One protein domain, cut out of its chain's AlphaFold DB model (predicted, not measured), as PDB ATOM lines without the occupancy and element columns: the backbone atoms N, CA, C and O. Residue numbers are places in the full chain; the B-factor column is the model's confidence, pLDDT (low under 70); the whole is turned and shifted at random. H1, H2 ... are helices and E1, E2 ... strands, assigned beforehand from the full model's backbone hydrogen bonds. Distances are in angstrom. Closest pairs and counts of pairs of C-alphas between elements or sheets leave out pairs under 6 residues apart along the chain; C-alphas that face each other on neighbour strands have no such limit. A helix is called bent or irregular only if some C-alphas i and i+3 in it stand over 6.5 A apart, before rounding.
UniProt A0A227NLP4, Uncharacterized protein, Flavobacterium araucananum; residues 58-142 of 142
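What this domain is: This is residues 58 to 142 of the 142 residues of an uncharacterized protein of Flavobacterium araucananum (UniProt A0A227NLP4). Two long helices, H1 and H2, lie side by side, and a thin bent ribbon of two strand pairs, E1 with E4 then E2 with E3, extends their axis. The 85 printed residues run H1, E1, E2, E3, E4, H2, class mixed, with two antiparallel sheets. The whole is an extended rod, radius of gyration 21.4 A, spanning 73 by 27 by 12 A.

How they stand to each other: H1, residues 58 to 84, touches H2, residues 116 to 138, opposite ways at a shallow 14 degrees; closest C-alphas, Cys 73 and Ala 126, 4.7 A. E1, 89 to 92, pairs antiparallel with E4, 108 to 111; N 109 to O 91, 2.8 A. E1 runs on into E2, 95 to 98, at 55 degrees. E2 and E3, 101 to 104, form an antiparallel hairpin; N 98 to O 101, 2.8 A. O i to N i+4 pairs are within hydrogen-bond range throughout H1 and in 16 of 19 in H2.

Where its parts are: H1, 38.9 A long, begins at C-alpha 58 (-63.341, 21.220, 42.450). H2, 33.0 A, ends at C-alpha 138 (-56.571, 11.566, 44.561) and is only just irregular: C-alphas 135 and 138, 6.51 A. E1 to E4 measure 9.8, 9.4, 10.0 and 9.2 A.

The domain as a whole: The printed part has no cut; its links are tight. Residues 137 to 142 are under pLDDT 70.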
ATOM      1  N   ILE A  58     -64.526  21.688  41.702       84.31
ATOM      2  CA  ILE A  58     -63.341  21.220  42.450       84.31
ATOM      3  C   ILE A  58     -62.691  19.990  41.792       84.31
ATOM      4  O   ILE A  58     -61.469  19.898  41.706       84.31
ATOM      5  N   LYS A  59     -63.499  19.056  41.265       86.06
ATOM      6  CA  LYS A  59     -62.990  17.878  40.538       86.06
ATOM      7  C   LYS A  59     -62.174  18.276  39.301       86.06
ATOM      8  O   LYS A  59     -61.120  17.697  39.063       86.06
ATOM      9  N   SER A  60     -62.637  19.271  38.548       85.12
ATOM     10  CA  SER A  60     -61.943  19.774  37.360       85.12
ATOM     11  C   SER A  60     -60.646  20.496  37.726       85.12
ATOM     12  O   SER A  60     -59.642  20.291  37.051       85.12
ATOM     13  N   GLU A  61     -60.621  21.270  38.819       84.75
ATOM     14  CA  GLU A  61     -59.378  21.890  39.309       84.75
ATOM     15  C   GLU A  61     -58.321  20.834  39.670       84.75
ATOM     16  O   GLU A  61     -57.171  20.950  39.250       84.75
ATOM     17  N   ILE A  62     -58.712  19.764  40.371       85.31
ATOM     18  CA  ILE A  62     -57.802  18.662  40.730       85.31
ATOM     19  C   ILE A  62     -57.257  17.964  39.477       85.31
ATOM     20  O   ILE A  62     -56.067  17.649  39.410       85.31
ATOM     21  N   ILE A  63     -58.110  17.718  38.477       86.69
ATOM     22  CA  ILE A  63     -57.693  17.108  37.207       86.69
ATOM     23  C   ILE A  63     -56.686  18.010  36.486       86.69
ATOM     24  O   ILE A  63     -55.647  17.523  36.047       86.69
ATOM     25  N   LEU A  64     -56.942  19.316  36.408       87.06
ATOM     26  CA  LEU A  64     -56.033  20.265  35.766       87.06
ATOM     27  C   LEU A  64     -54.684  20.354  36.490       87.06
ATOM     28  O   LEU A  64     -53.640  20.335  35.840       87.06
ATOM     29  N   GLU A  65     -54.677  20.374  37.825       86.56
ATOM     30  CA  GLU A  65     -53.437  20.326  38.611       86.56
ATOM     31  C   GLU A  65     -52.643  19.040  38.357       86.56
ATOM     32  O   GLU A  65     -51.417  19.090  38.229       86.56
ATOM     33  N   ARG A  66     -53.327  17.893  38.256       87.88
ATOM     34  CA  ARG A  66     -52.705  16.602  37.926       87.88
ATOM     35  C   ARG A  66     -52.103  16.606  36.528       87.88
ATOM     36  O   ARG A  66     -50.962  16.178  36.375       87.88
ATOM     37  N   ILE A  67     -52.839  17.106  35.535       89.12
ATOM     38  CA  ILE A  67     -52.360  17.220  34.152       89.12
ATOM     39  C   ILE A  67     -51.110  18.097  34.108       89.12
ATOM     40  O   ILE A  67     -50.090  17.677  33.571       89.12
ATOM     41  N   LEU A  68     -51.152  19.276  34.736       89.19
ATOM     42  CA  LEU A  68     -50.008  20.183  34.781       89.19
ATOM     43  C   LEU A  68     -48.795  19.533  35.462       89.19
ATOM     44  O   LEU A  68     -47.690  19.593  34.933       89.19
ATOM     45  N   SER A  69     -49.004  18.863  36.597       89.81
ATOM     46  CA  SER A  69     -47.935  18.141  37.301       89.81
ATOM     47  C   SER A  69     -47.340  17.019  36.443       89.81
ATOM     48  O   SER A  69     -46.128  16.819  36.443       89.81
ATOM     49  N   GLY A  70     -48.180  16.308  35.686       89.50
ATOM     50  CA  GLY A  70     -47.755  15.283  34.736       89.50
ATOM     51  C   GLY A  70     -46.909  15.855  33.600       89.50
ATOM     52  O   GLY A  70     -45.851  15.310  33.305       89.50
ATOM     53  N   ILE A  71     -47.317  16.988  33.020       91.12
ATOM     54  CA  ILE A  71     -46.550  17.685  31.975       91.12
ATOM     55  C   ILE A  71     -45.176  18.111  32.503       91.12
ATOM     56  O   ILE A  71     -44.168  17.854  31.850       91.12
ATOM     57  N   ILE A  72     -45.118  18.713  33.698       90.25
ATOM     58  CA  ILE A  72     -43.851  19.127  34.323       90.25
ATOM     59  C   ILE A  72     -42.945  17.913  34.561       90.25
ATOM     60  O   ILE A  72     -41.757  17.963  34.260       90.25
ATOM     61  N   CYS A  73     -43.507  16.812  35.063       92.50
ATOM     62  CA  CYS A  73     -42.777  15.567  35.277       92.50
ATOM     63  C   CYS A  73     -42.157  15.036  33.973       92.50
ATOM     64  O   CYS A  73     -40.960  14.760  33.929       92.50
ATOM     65  N   ILE A  74     -42.947  14.959  32.895       92.81
ATOM     66  CA  ILE A  74     -42.464  14.519  31.579       92.81
ATOM     67  C   ILE A  74     -41.345  15.438  31.082       92.81
ATOM     68  O   ILE A  74     -40.307  14.948  30.647       92.81
ATOM     69  N   ALA A  75     -41.521  16.757  31.185       90.75
ATOM     70  CA  ALA A  75     -40.506  17.716  30.762       90.75
ATOM     71  C   ALA A  75     -39.179  17.522  31.516       90.75
ATOM     72  O   ALA A  75     -38.120  17.499  30.895       90.75
ATOM     73  N   LEU A  76     -39.225  17.318  32.837       91.62
ATOM     74  CA  LEU A  76     -38.028  17.051  33.640       91.62
ATOM     75  C   LEU A  76     -37.325  15.752  33.228       91.62
ATOM     76  O   LEU A  76     -36.099  15.735  33.149       91.62
ATOM     77  N   PHE A  77     -38.072  14.689  32.915       92.88
ATOM     78  CA  PHE A  77     -37.483  13.454  32.392       92.88
ATOM     79  C   PHE A  77     -36.841  13.645  31.017       92.88
ATOM     80  O   PHE A  77     -35.758  13.117  30.780       92.88
ATOM     81  N   VAL A  78     -37.468  14.418  30.127       92.12
ATOM     82  CA  VAL A  78     -36.894  14.752  28.816       92.12
ATOM     83  C   VAL A  78     -35.590  15.537  28.976       92.12
ATOM     84  O   VAL A  78     -34.602  15.212  28.322       92.12
ATOM     85  N   PHE A  79     -35.538  16.512  29.889       89.44
ATOM     86  CA  PHE A  79     -34.296  17.229  30.188       89.44
ATOM     87  C   PHE A  79     -33.222  16.317  30.787       89.44
ATOM     88  O   PHE A  79     -32.073  16.382  30.363       89.44
ATOM     89  N   ALA A  80     -33.589  15.430  31.716       89.75
ATOM     90  CA  ALA A  80     -32.657  14.455  32.280       89.75
ATOM     91  C   ALA A  80     -32.102  13.508  31.206       89.75
ATOM     92  O   ALA A  80     -30.922  13.169  31.233       89.75
ATOM     93  N   TYR A  81     -32.938  13.110  30.244       90.19
ATOM     94  CA  TYR A  81     -32.519  12.303  29.104       90.19
ATOM     95  C   TYR A  81     -31.519  13.054  28.219       90.19
ATOM     96  O   TYR A  81     -30.453  12.511  27.944       90.19
ATOM     97  N   PHE A  82     -31.814  14.301  27.829       89.19
ATOM     98  CA  PHE A  82     -30.895  15.111  27.021       89.19
ATOM     99  C   PHE A  82     -29.549  15.344  27.712       89.19
ATOM    100  O   PHE A  82     -28.506  15.222  27.075       89.19
ATOM    101  N   GLU A  83     -29.564  15.613  29.014       87.44
ATOM    102  CA  GLU A  83     -28.345  15.751  29.810       87.44
ATOM    103  C   GLU A  83     -27.562  14.428  29.874       87.44
ATOM    104  O   GLU A  83     -26.343  14.421  29.735       87.44
ATOM    105  N   GLY A  84     -28.252  13.294  30.030       86.38
ATOM    106  CA  GLY A  84     -27.633  11.970  30.141       86.38
ATOM    107  C   GLY A  84     -27.019  11.441  28.843       86.38
ATOM    108  O   GLY A  84     -26.058  10.675  28.898       86.38
ATOM    109  N   ILE A  85     -27.538  11.848  27.680       88.00
ATOM    110  CA  ILE A  85     -26.964  11.481  26.373       88.00
ATOM    111  C   ILE A  85     -25.870  12.444  25.898       88.00
ATOM    112  O   ILE A  85     -25.279  12.200  24.848       88.00
ATOM    113  N   SER A  86     -25.600  13.529  26.633       83.50
ATOM    114  CA  SER A  86     -24.503  14.445  26.320       83.50
ATOM    115  C   SER A  86     -23.176  13.685  26.352       83.50
ATOM    116  O   SER A  86     -22.741  13.182  27.390       83.50
ATOM    117  N   THR A  87     -22.532  13.561  25.196       77.75
ATOM    118  CA  THR A  87     -21.235  12.902  25.084       77.75
ATOM    119  C   THR A  87     -20.117  13.925  25.145       77.75
ATOM    120  O   THR A  87     -20.182  15.007  24.556       77.75
ATOM    121  N   THR A  88     -19.049  13.553  25.846       76.06
ATOM    122  CA  THR A  88     -17.789  14.284  25.787       76.06
ATOM    123  C   THR A  88     -17.307  14.261  24.344       76.06
ATOM    124  O   THR A  88     -17.142  13.188  23.761       76.06
ATOM    125  N   HIS A  89     -17.086  15.431  23.763       78.94
ATOM    126  CA  HIS A  89     -16.575  15.552  22.408       78.94
ATOM    127  C   HIS A  89     -15.541  16.667  22.336       78.94
ATOM    128  O   HIS A  89     -15.495  17.572  23.173       78.94
ATOM    129  N   ILE A  90     -14.674  16.560  21.335       80.94
ATOM    130  CA  ILE A  90     -13.689  17.586  21.033       80.94
ATOM    131  C   ILE A  90     -14.409  18.640  20.194       80.94
ATOM    132  O   ILE A  90     -14.828  18.365  19.073       80.94
ATOM    133  N   GLY A  91     -14.605  19.815  20.782       80.62
ATOM    134  CA  GLY A  91     -15.106  20.996  20.094       80.62
ATOM    135  C   GLY A  91     -13.951  21.891  19.670       80.62
ATOM    136  O   GLY A  91     -12.848  21.803  20.207       80.62
ATOM    137  N   ASN A  92     -14.210  22.776  18.720       86.44
ATOM    138  CA  ASN A  92     -13.282  23.828  18.348       86.44
ATOM    139  C   ASN A  92     -13.801  25.173  18.873       86.44
ATOM    140  O   ASN A  92     -14.990  25.479  18.785       86.44
ATOM    141  N   THR A  93     -12.903  25.970  19.439       83.44
ATOM    142  CA  THR A  93     -13.214  27.284  20.014       83.44
ATOM    143  C   THR A  93     -13.559  28.346  18.971       83.44
ATOM    144  O   THR A  93     -14.274  29.293  19.298       83.44
ATOM    145  N   GLN A  94     -13.086  28.206  17.728       85.56
ATOM    146  CA  GLN A  94     -13.290  29.226  16.701       85.56
ATOM    147  C   GLN A  94     -13.398  28.650  15.291       85.56
ATOM    148  O   GLN A  94     -12.467  28.022  14.787       85.56
ATOM    149  N   GLN A  95     -14.499  28.971  14.614       88.62
ATOM    150  CA  GLN A  95     -14.681  28.701  13.189       88.62
ATOM    151  C   GLN A  95     -14.580  29.996  12.387       88.62
ATOM    152  O   GLN A  95     -15.128  31.023  12.794       88.62
ATOM    153  N   ILE A  96     -13.892  29.952  11.247       88.88
ATOM    154  CA  ILE A  96     -13.876  31.043  10.266       88.88
ATOM    155  C   ILE A  96     -14.502  30.579   8.958       88.88
ATOM    156  O   ILE A  96     -14.415  29.412   8.589       88.88
ATOM    157  N   GLN A  97     -15.128  31.509   8.245       86.81
ATOM    158  CA  GLN A  97     -15.672  31.239   6.923       86.81
ATOM    159  C   GLN A  97     -14.582  31.450   5.865       86.81
ATOM    160  O   GLN A  97     -14.116  32.574   5.668       86.81
ATOM    161  N   THR A  98     -14.176  30.377   5.190       88.06
ATOM    162  CA  THR A  98     -13.290  30.393   4.021       88.06
ATOM    163  C   THR A  98     -14.101  30.274   2.727       88.06
ATOM    164  O   THR A  98     -15.324  30.122   2.729       88.06
ATOM    165  N   ARG A  99     -13.426  30.399   1.578       83.94
ATOM    166  CA  ARG A  99     -14.063  30.334   0.251       83.94
ATOM    167  C   ARG A  99     -14.748  28.984  -0.014       83.94
ATOM    168  O   ARG A  99     -15.724  28.957  -0.760       83.94
ATOM    169  N   ASP A 100     -14.258  27.918   0.617       88.69
ATOM    170  CA  ASP A 100     -14.713  26.543   0.401       88.69
ATOM    171  C   ASP A 100     -15.640  26.032   1.524       88.69
ATOM    172  O   ASP A 100     -16.218  24.953   1.396       88.69
ATOM    173  N   GLY A 101     -15.837  26.799   2.607       89.94
ATOM    174  CA  GLY A 101     -16.714  26.403   3.710       89.94
ATOM    175  C   GLY A 101     -16.407  27.084   5.043       89.94
ATOM    176  O   GLY A 101     -15.873  28.186   5.093       89.94
ATOM    177  N   MET A 102     -16.797  26.434   6.139       88.12
ATOM    178  CA  MET A 102     -16.373  26.812   7.489       88.12
ATOM    179  C   MET A 102     -15.159  25.959   7.855       88.12
ATOM    180  O   MET A 102     -15.223  24.737   7.742       88.12
ATOM    181  N   GLU A 103     -14.078  26.594   8.295       86.69
ATOM    182  CA  GLU A 103     -12.859  25.920   8.737       86.69
ATOM    183  C   GLU A 103     -12.615  26.128  10.227       86.69
ATOM    184  O   GLU A 103     -12.828  27.212  10.785       86.69
ATOM    185  N   ASP A 104     -12.141  25.057  10.856       87.50
ATOM    186  CA  ASP A 104     -11.774  25.033  12.258       87.50
ATOM    187  C   ASP A 104     -10.362  25.611  12.448       87.50
ATOM    188  O   ASP A 104      -9.384  24.996  12.029       87.50
ATOM    189  N   VAL A 105     -10.242  26.789  13.073       88.06
ATOM    190  CA  VAL A 105      -8.943  27.478  13.271       88.06
ATOM    191  C   VAL A 105      -8.587  27.759  14.731       88.06
ATOM    192  O   VAL A 105      -7.524  28.313  15.008       88.06
ATOM    193  N   GLY A 106      -9.473  27.421  15.665       85.94
ATOM    194  CA  GLY A 106      -9.240  27.581  17.096       85.94
ATOM    195  C   GLY A 106      -8.573  26.363  17.737       85.94
ATOM    196  O   GLY A 106      -8.240  25.370  17.091       85.94
ATOM    197  N   GLU A 107      -8.390  26.445  19.052       87.38
ATOM    198  CA  GLU A 107      -7.930  25.318  19.856       87.38
ATOM    199  C   GLU A 107      -9.035  24.268  20.010       87.38
ATOM    200  O   GLU A 107     -10.208  24.600  20.235       87.38
ATOM    201  N   TYR A 108      -8.630  23.000  19.940       86.00
ATOM    202  CA  TYR A 108      -9.476  21.866  20.281       86.00
ATOM    203  C   TYR A 108      -9.648  21.786  21.796       86.00
ATOM    204  O   TYR A 108      -8.695  21.541  22.537       86.00
ATOM    205  N   VAL A 109     -10.881  21.969  22.254       84.88
ATOM    206  CA  VAL A 109     -11.253  21.900  23.666       84.88
ATOM    207  C   VAL A 109     -12.174  20.717  23.912       84.88
ATOM    208  O   VAL A 109     -13.098  20.438  23.148       84.88
ATOM    209  N   THR A 110     -11.934  20.014  25.013       83.38
ATOM    210  CA  THR A 110     -12.819  18.939  25.455       83.38
ATOM    211  C   THR A 110     -14.062  19.553  26.085       83.38
ATOM    212  O   THR A 110     -14.000  20.106  27.185       83.38
ATOM    213  N   LEU A 111     -15.197  19.455  25.398       80.94
ATOM    214  CA  LEU A 111     -16.485  19.840  25.961       80.94
ATOM    215  C   LEU A 111     -16.941  18.749  26.933       80.94
ATOM    216  O   LEU A 111     -16.833  17.556  26.639       80.94
ATOM    217  N   GLN A 112     -17.401  19.161  28.116       78.06
ATOM    218  CA  GLN A 112     -17.844  18.227  29.150       78.06
ATOM    219  C   GLN A 112     -19.031  17.402  28.642       78.06
ATOM    220  O   GLN A 112     -19.987  17.953  28.100       78.06
ATOM    221  N   GLY A 113     -18.955  16.082  28.823       81.31
ATOM    222  CA  GLY A 113     -20.089  15.186  28.615       81.31
ATOM    223  C   GLY A 113     -21.131  15.302  29.730       81.31
ATOM    224  O   GLY A 113     -21.146  16.266  30.492       81.31
ATOM    225  N   ALA A 114     -21.990  14.294  29.839       84.81
ATOM    226  CA  ALA A 114     -23.131  14.276  30.746       84.81
ATOM    227  C   ALA A 114     -22.789  14.678  32.188       84.81
ATOM    228  O   ALA A 114     -21.973  14.038  32.865       84.81
ATOM    229  N   ASN A 115     -23.493  15.690  32.704       86.69
ATOM    230  CA  ASN A 115     -23.461  16.015  34.120       86.69
ATOM    231  C   ASN A 115     -24.429  15.102  34.885       86.69
ATOM    232  O   ASN A 115     -25.584  15.447  35.146       86.69
ATOM    233  N   TRP A 116     -23.934  13.931  35.288       86.12
ATOM    234  CA  TRP A 116     -24.721  12.941  36.030       86.12
ATOM    235  C   TRP A 116     -25.342  13.490  37.319       86.12
ATOM    236  O   TRP A 116     -26.438  13.075  37.687       86.12
ATOM    237  N   GLY A 117     -24.698  14.458  37.983       88.44
ATOM    238  CA  GLY A 117     -25.275  15.124  39.152       88.44
ATOM    239  C   GLY A 117     -26.579  15.852  38.814       88.44
ATOM    240  O   GLY A 117     -27.577  15.701  39.523       88.44
ATOM    241  N   ASN A 118     -26.599  16.579  37.694       87.12
ATOM    242  CA  ASN A 118     -27.795  17.263  37.203       87.12
ATOM    243  C   ASN A 118     -28.874  16.264  36.748       87.12
ATOM    244  O   ASN A 118     -30.046  16.429  37.083       87.12
ATOM    245  N   VAL A 119     -28.477  15.177  36.075       89.00
ATOM    246  CA  VAL A 119     -29.389  14.082  35.684       89.00
ATOM    247  C   VAL A 119     -30.116  13.510  36.906       89.00
ATOM    248  O   VAL A 119     -31.347  13.441  36.913       89.00
ATOM    249  N   PHE A 120     -29.386  13.137  37.965       92.88
ATOM    250  CA  PHE A 120     -29.994  12.596  39.186       92.88
ATOM    251  C   PHE A 120     -30.923  13.603  39.865       92.88
ATOM    252  O   PHE A 120     -32.014  13.229  40.300       92.88
ATOM    253  N   LEU A 121     -30.526  14.876  39.925       92.69
ATOM    254  CA  LEU A 121     -31.346  15.939  40.501       92.69
ATOM    255  C   LEU A 121     -32.675  16.084  39.748       92.69
ATOM    256  O   LEU A 121     -33.734  16.102  40.380       92.69
ATOM    257  N   LEU A 122     -32.635  16.131  38.414       91.38
ATOM    258  CA  LEU A 122     -33.828  16.238  37.572       91.38
ATOM    259  C   LEU A 122     -34.764  15.037  37.751       91.38
ATOM    260  O   LEU A 122     -35.972  15.227  37.889       91.38
ATOM    261  N   ILE A 123     -34.220  13.817  37.825       91.94
ATOM    262  CA  ILE A 123     -35.005  12.595  38.070       91.94
ATOM    263  C   ILE A 123     -35.674  12.638  39.447       91.94
ATOM    264  O   ILE A 123     -36.874  12.383  39.556       91.94
ATOM    265  N   ILE A 124     -34.931  12.980  40.505       93.88
ATOM    266  CA  ILE A 124     -35.484  13.077  41.864       93.88
ATOM    267  C   ILE A 124     -36.607  14.117  41.902       93.88
ATOM    268  O   ILE A 124     -37.684  13.847  42.438       93.88
ATOM    269  N   LEU A 125     -36.392  15.287  41.296       92.12
ATOM    270  CA  LEU A 125     -37.400  16.340  41.231       92.12
ATOM    271  C   LEU A 125     -38.648  15.883  40.461       92.12
ATOM    272  O   LEU A 125     -39.767  16.109  40.925       92.12
ATOM    273  N   ALA A 126     -38.472  15.192  39.330       90.62
ATOM    274  CA  ALA A 126     -39.570  14.634  38.547       90.62
ATOM    275  C   ALA A 126     -40.405  13.646  39.373       90.62
ATOM    276  O   ALA A 126     -41.634  13.753  39.411       90.62
ATOM    277  N   LEU A 127     -39.751  12.741  40.108       92.88
ATOM    278  CA  LEU A 127     -40.418  11.776  40.985       92.88
ATOM    279  C   LEU A 127     -41.186  12.458  42.124       92.88
ATOM    280  O   LEU A 127     -42.322  12.074  42.415       92.88
ATOM    281  N   LEU A 128     -40.614  13.495  42.743       92.25
ATOM    282  CA  LEU A 128     -41.283  14.263  43.796       92.25
ATOM    283  C   LEU A 128     -42.530  14.987  43.272       92.25
ATOM    284  O   LEU A 128     -43.587  14.936  43.909       92.25
ATOM    285  N   ILE A 129     -42.433  15.622  42.100       89.88
ATOM    286  CA  ILE A 129     -43.563  16.308  41.456       89.88
ATOM    287  C   ILE A 129     -44.638  15.303  41.043       89.88
ATOM    288  O   ILE A 129     -45.823  15.546  41.275       89.88
ATOM    289  N   PHE A 130     -44.249  14.153  40.494       89.69
ATOM    290  CA  PHE A 130     -45.183  13.089  40.144       89.69
ATOM    291  C   PHE A 130     -45.921  12.552  41.370       89.69
ATOM    292  O   PHE A 130     -47.151  12.472  41.378       89.69
ATOM    293  N   TRP A 131     -45.196  12.242  42.446       89.56
ATOM    294  CA  TRP A 131     -45.814  11.783  43.683       89.56
ATOM    295  C   TRP A 131     -46.788  12.837  44.208       89.56
ATOM    296  O   TRP A 131     -47.980  12.564  44.374       89.56
ATOM    297  N   TYR A 132     -46.308  14.051  44.470       88.06
ATOM    298  CA  TYR A 132     -47.114  15.072  45.127       88.06
ATOM    299  C   TYR A 132     -48.289  15.542  44.259       88.06
ATOM    300  O   TYR A 132     -49.411  15.679  44.754       88.06
ATOM    301  N   GLY A 133     -48.036  15.787  42.976       82.94
ATOM    302  CA  GLY A 133     -48.993  16.368  42.045       82.94
ATOM    303  C   GLY A 133     -49.951  15.355  41.425       82.94
ATOM    304  O   GLY A 133     -51.138  15.650  41.295       82.94
ATOM    305  N   VAL A 134     -49.475  14.151  41.090       84.94
ATOM    306  CA  VAL A 134     -50.275  13.128  40.396       84.94
ATOM    307  C   VAL A 134     -50.823  12.092  41.374       84.94
ATOM    308  O   VAL A 134     -52.043  11.922  41.465       84.94
ATOM    309  N   LEU A 135     -49.966  11.429  42.154       84.44
ATOM    310  CA  LEU A 135     -50.383  10.295  42.992       84.44
ATOM    311  C   LEU A 135     -51.161  10.729  44.243       84.44
ATOM    312  O   LEU A 135     -52.246  10.215  44.513       84.44
ATOM    313  N   LYS A 136     -50.649  11.709  44.996       79.69
ATOM    314  CA  LYS A 136     -51.198  12.089  46.310       79.69
ATOM    315  C   LYS A 136     -52.539  12.826  46.224       79.69
ATOM    316  O   LYS A 136     -53.363  12.700  47.126       79.69
ATOM    317  N   LYS A 137     -52.793  13.577  45.148       68.69
ATOM    318  CA  LYS A 137     -53.995  14.425  44.998       68.69
ATOM    319  C   LYS A 137     -55.293  13.683  44.628       68.69
ATOM    320  O   LYS A 137     -56.258  14.316  44.222       68.69
ATOM    321  N   GLY A 138     -55.356  12.360  44.806       55.31
ATOM    322  CA  GLY A 138     -56.571  11.566  44.561       55.31
ATOM    323  C   GLY A 138     -56.934  10.549  45.643       55.31
ATOM    324  O   GLY A 138     -57.921   9.850  45.473       55.31
ATOM    325  N   THR A 139     -56.177  10.453  46.741       55.38
ATOM    326  CA  THR A 139     -56.448   9.483  47.823       55.38
ATOM    327  C   THR A 139     -57.368  10.019  48.920       55.38
ATOM    328  O   THR A 139     -57.664   9.310  49.875       55.38
ATOM    329  N   LYS A 140     -57.838  11.266  48.797       45.66
ATOM    330  CA  LYS A 140     -58.868  11.842  49.668       45.66
ATOM    331  C   LYS A 140     -60.159  12.048  48.882       45.66
ATOM    332  O   LYS A 140     -60.462  13.159  48.459       45.66
ATOM    333  N   THR A 141     -60.901  10.973  48.680       43.94
ATOM    334  CA  THR A 141     -62.362  11.044  48.578       43.94
ATOM    335  C   THR A 141     -62.924  10.910  49.997       43.94
ATOM    336  O   THR A 141     -62.489   9.988  50.690       43.94
ATOM    337  N   PRO A 142     -63.814  11.798  50.485       42.59
ATOM    338  CA  PRO A 142     -64.847  11.331  51.403       42.59
ATOM    339  C   PRO A 142     -65.729  10.288  50.702       42.59
ATOM    340  O   PRO A 142     -65.893  10.396  49.462       42.59
TER     341      PRO A 142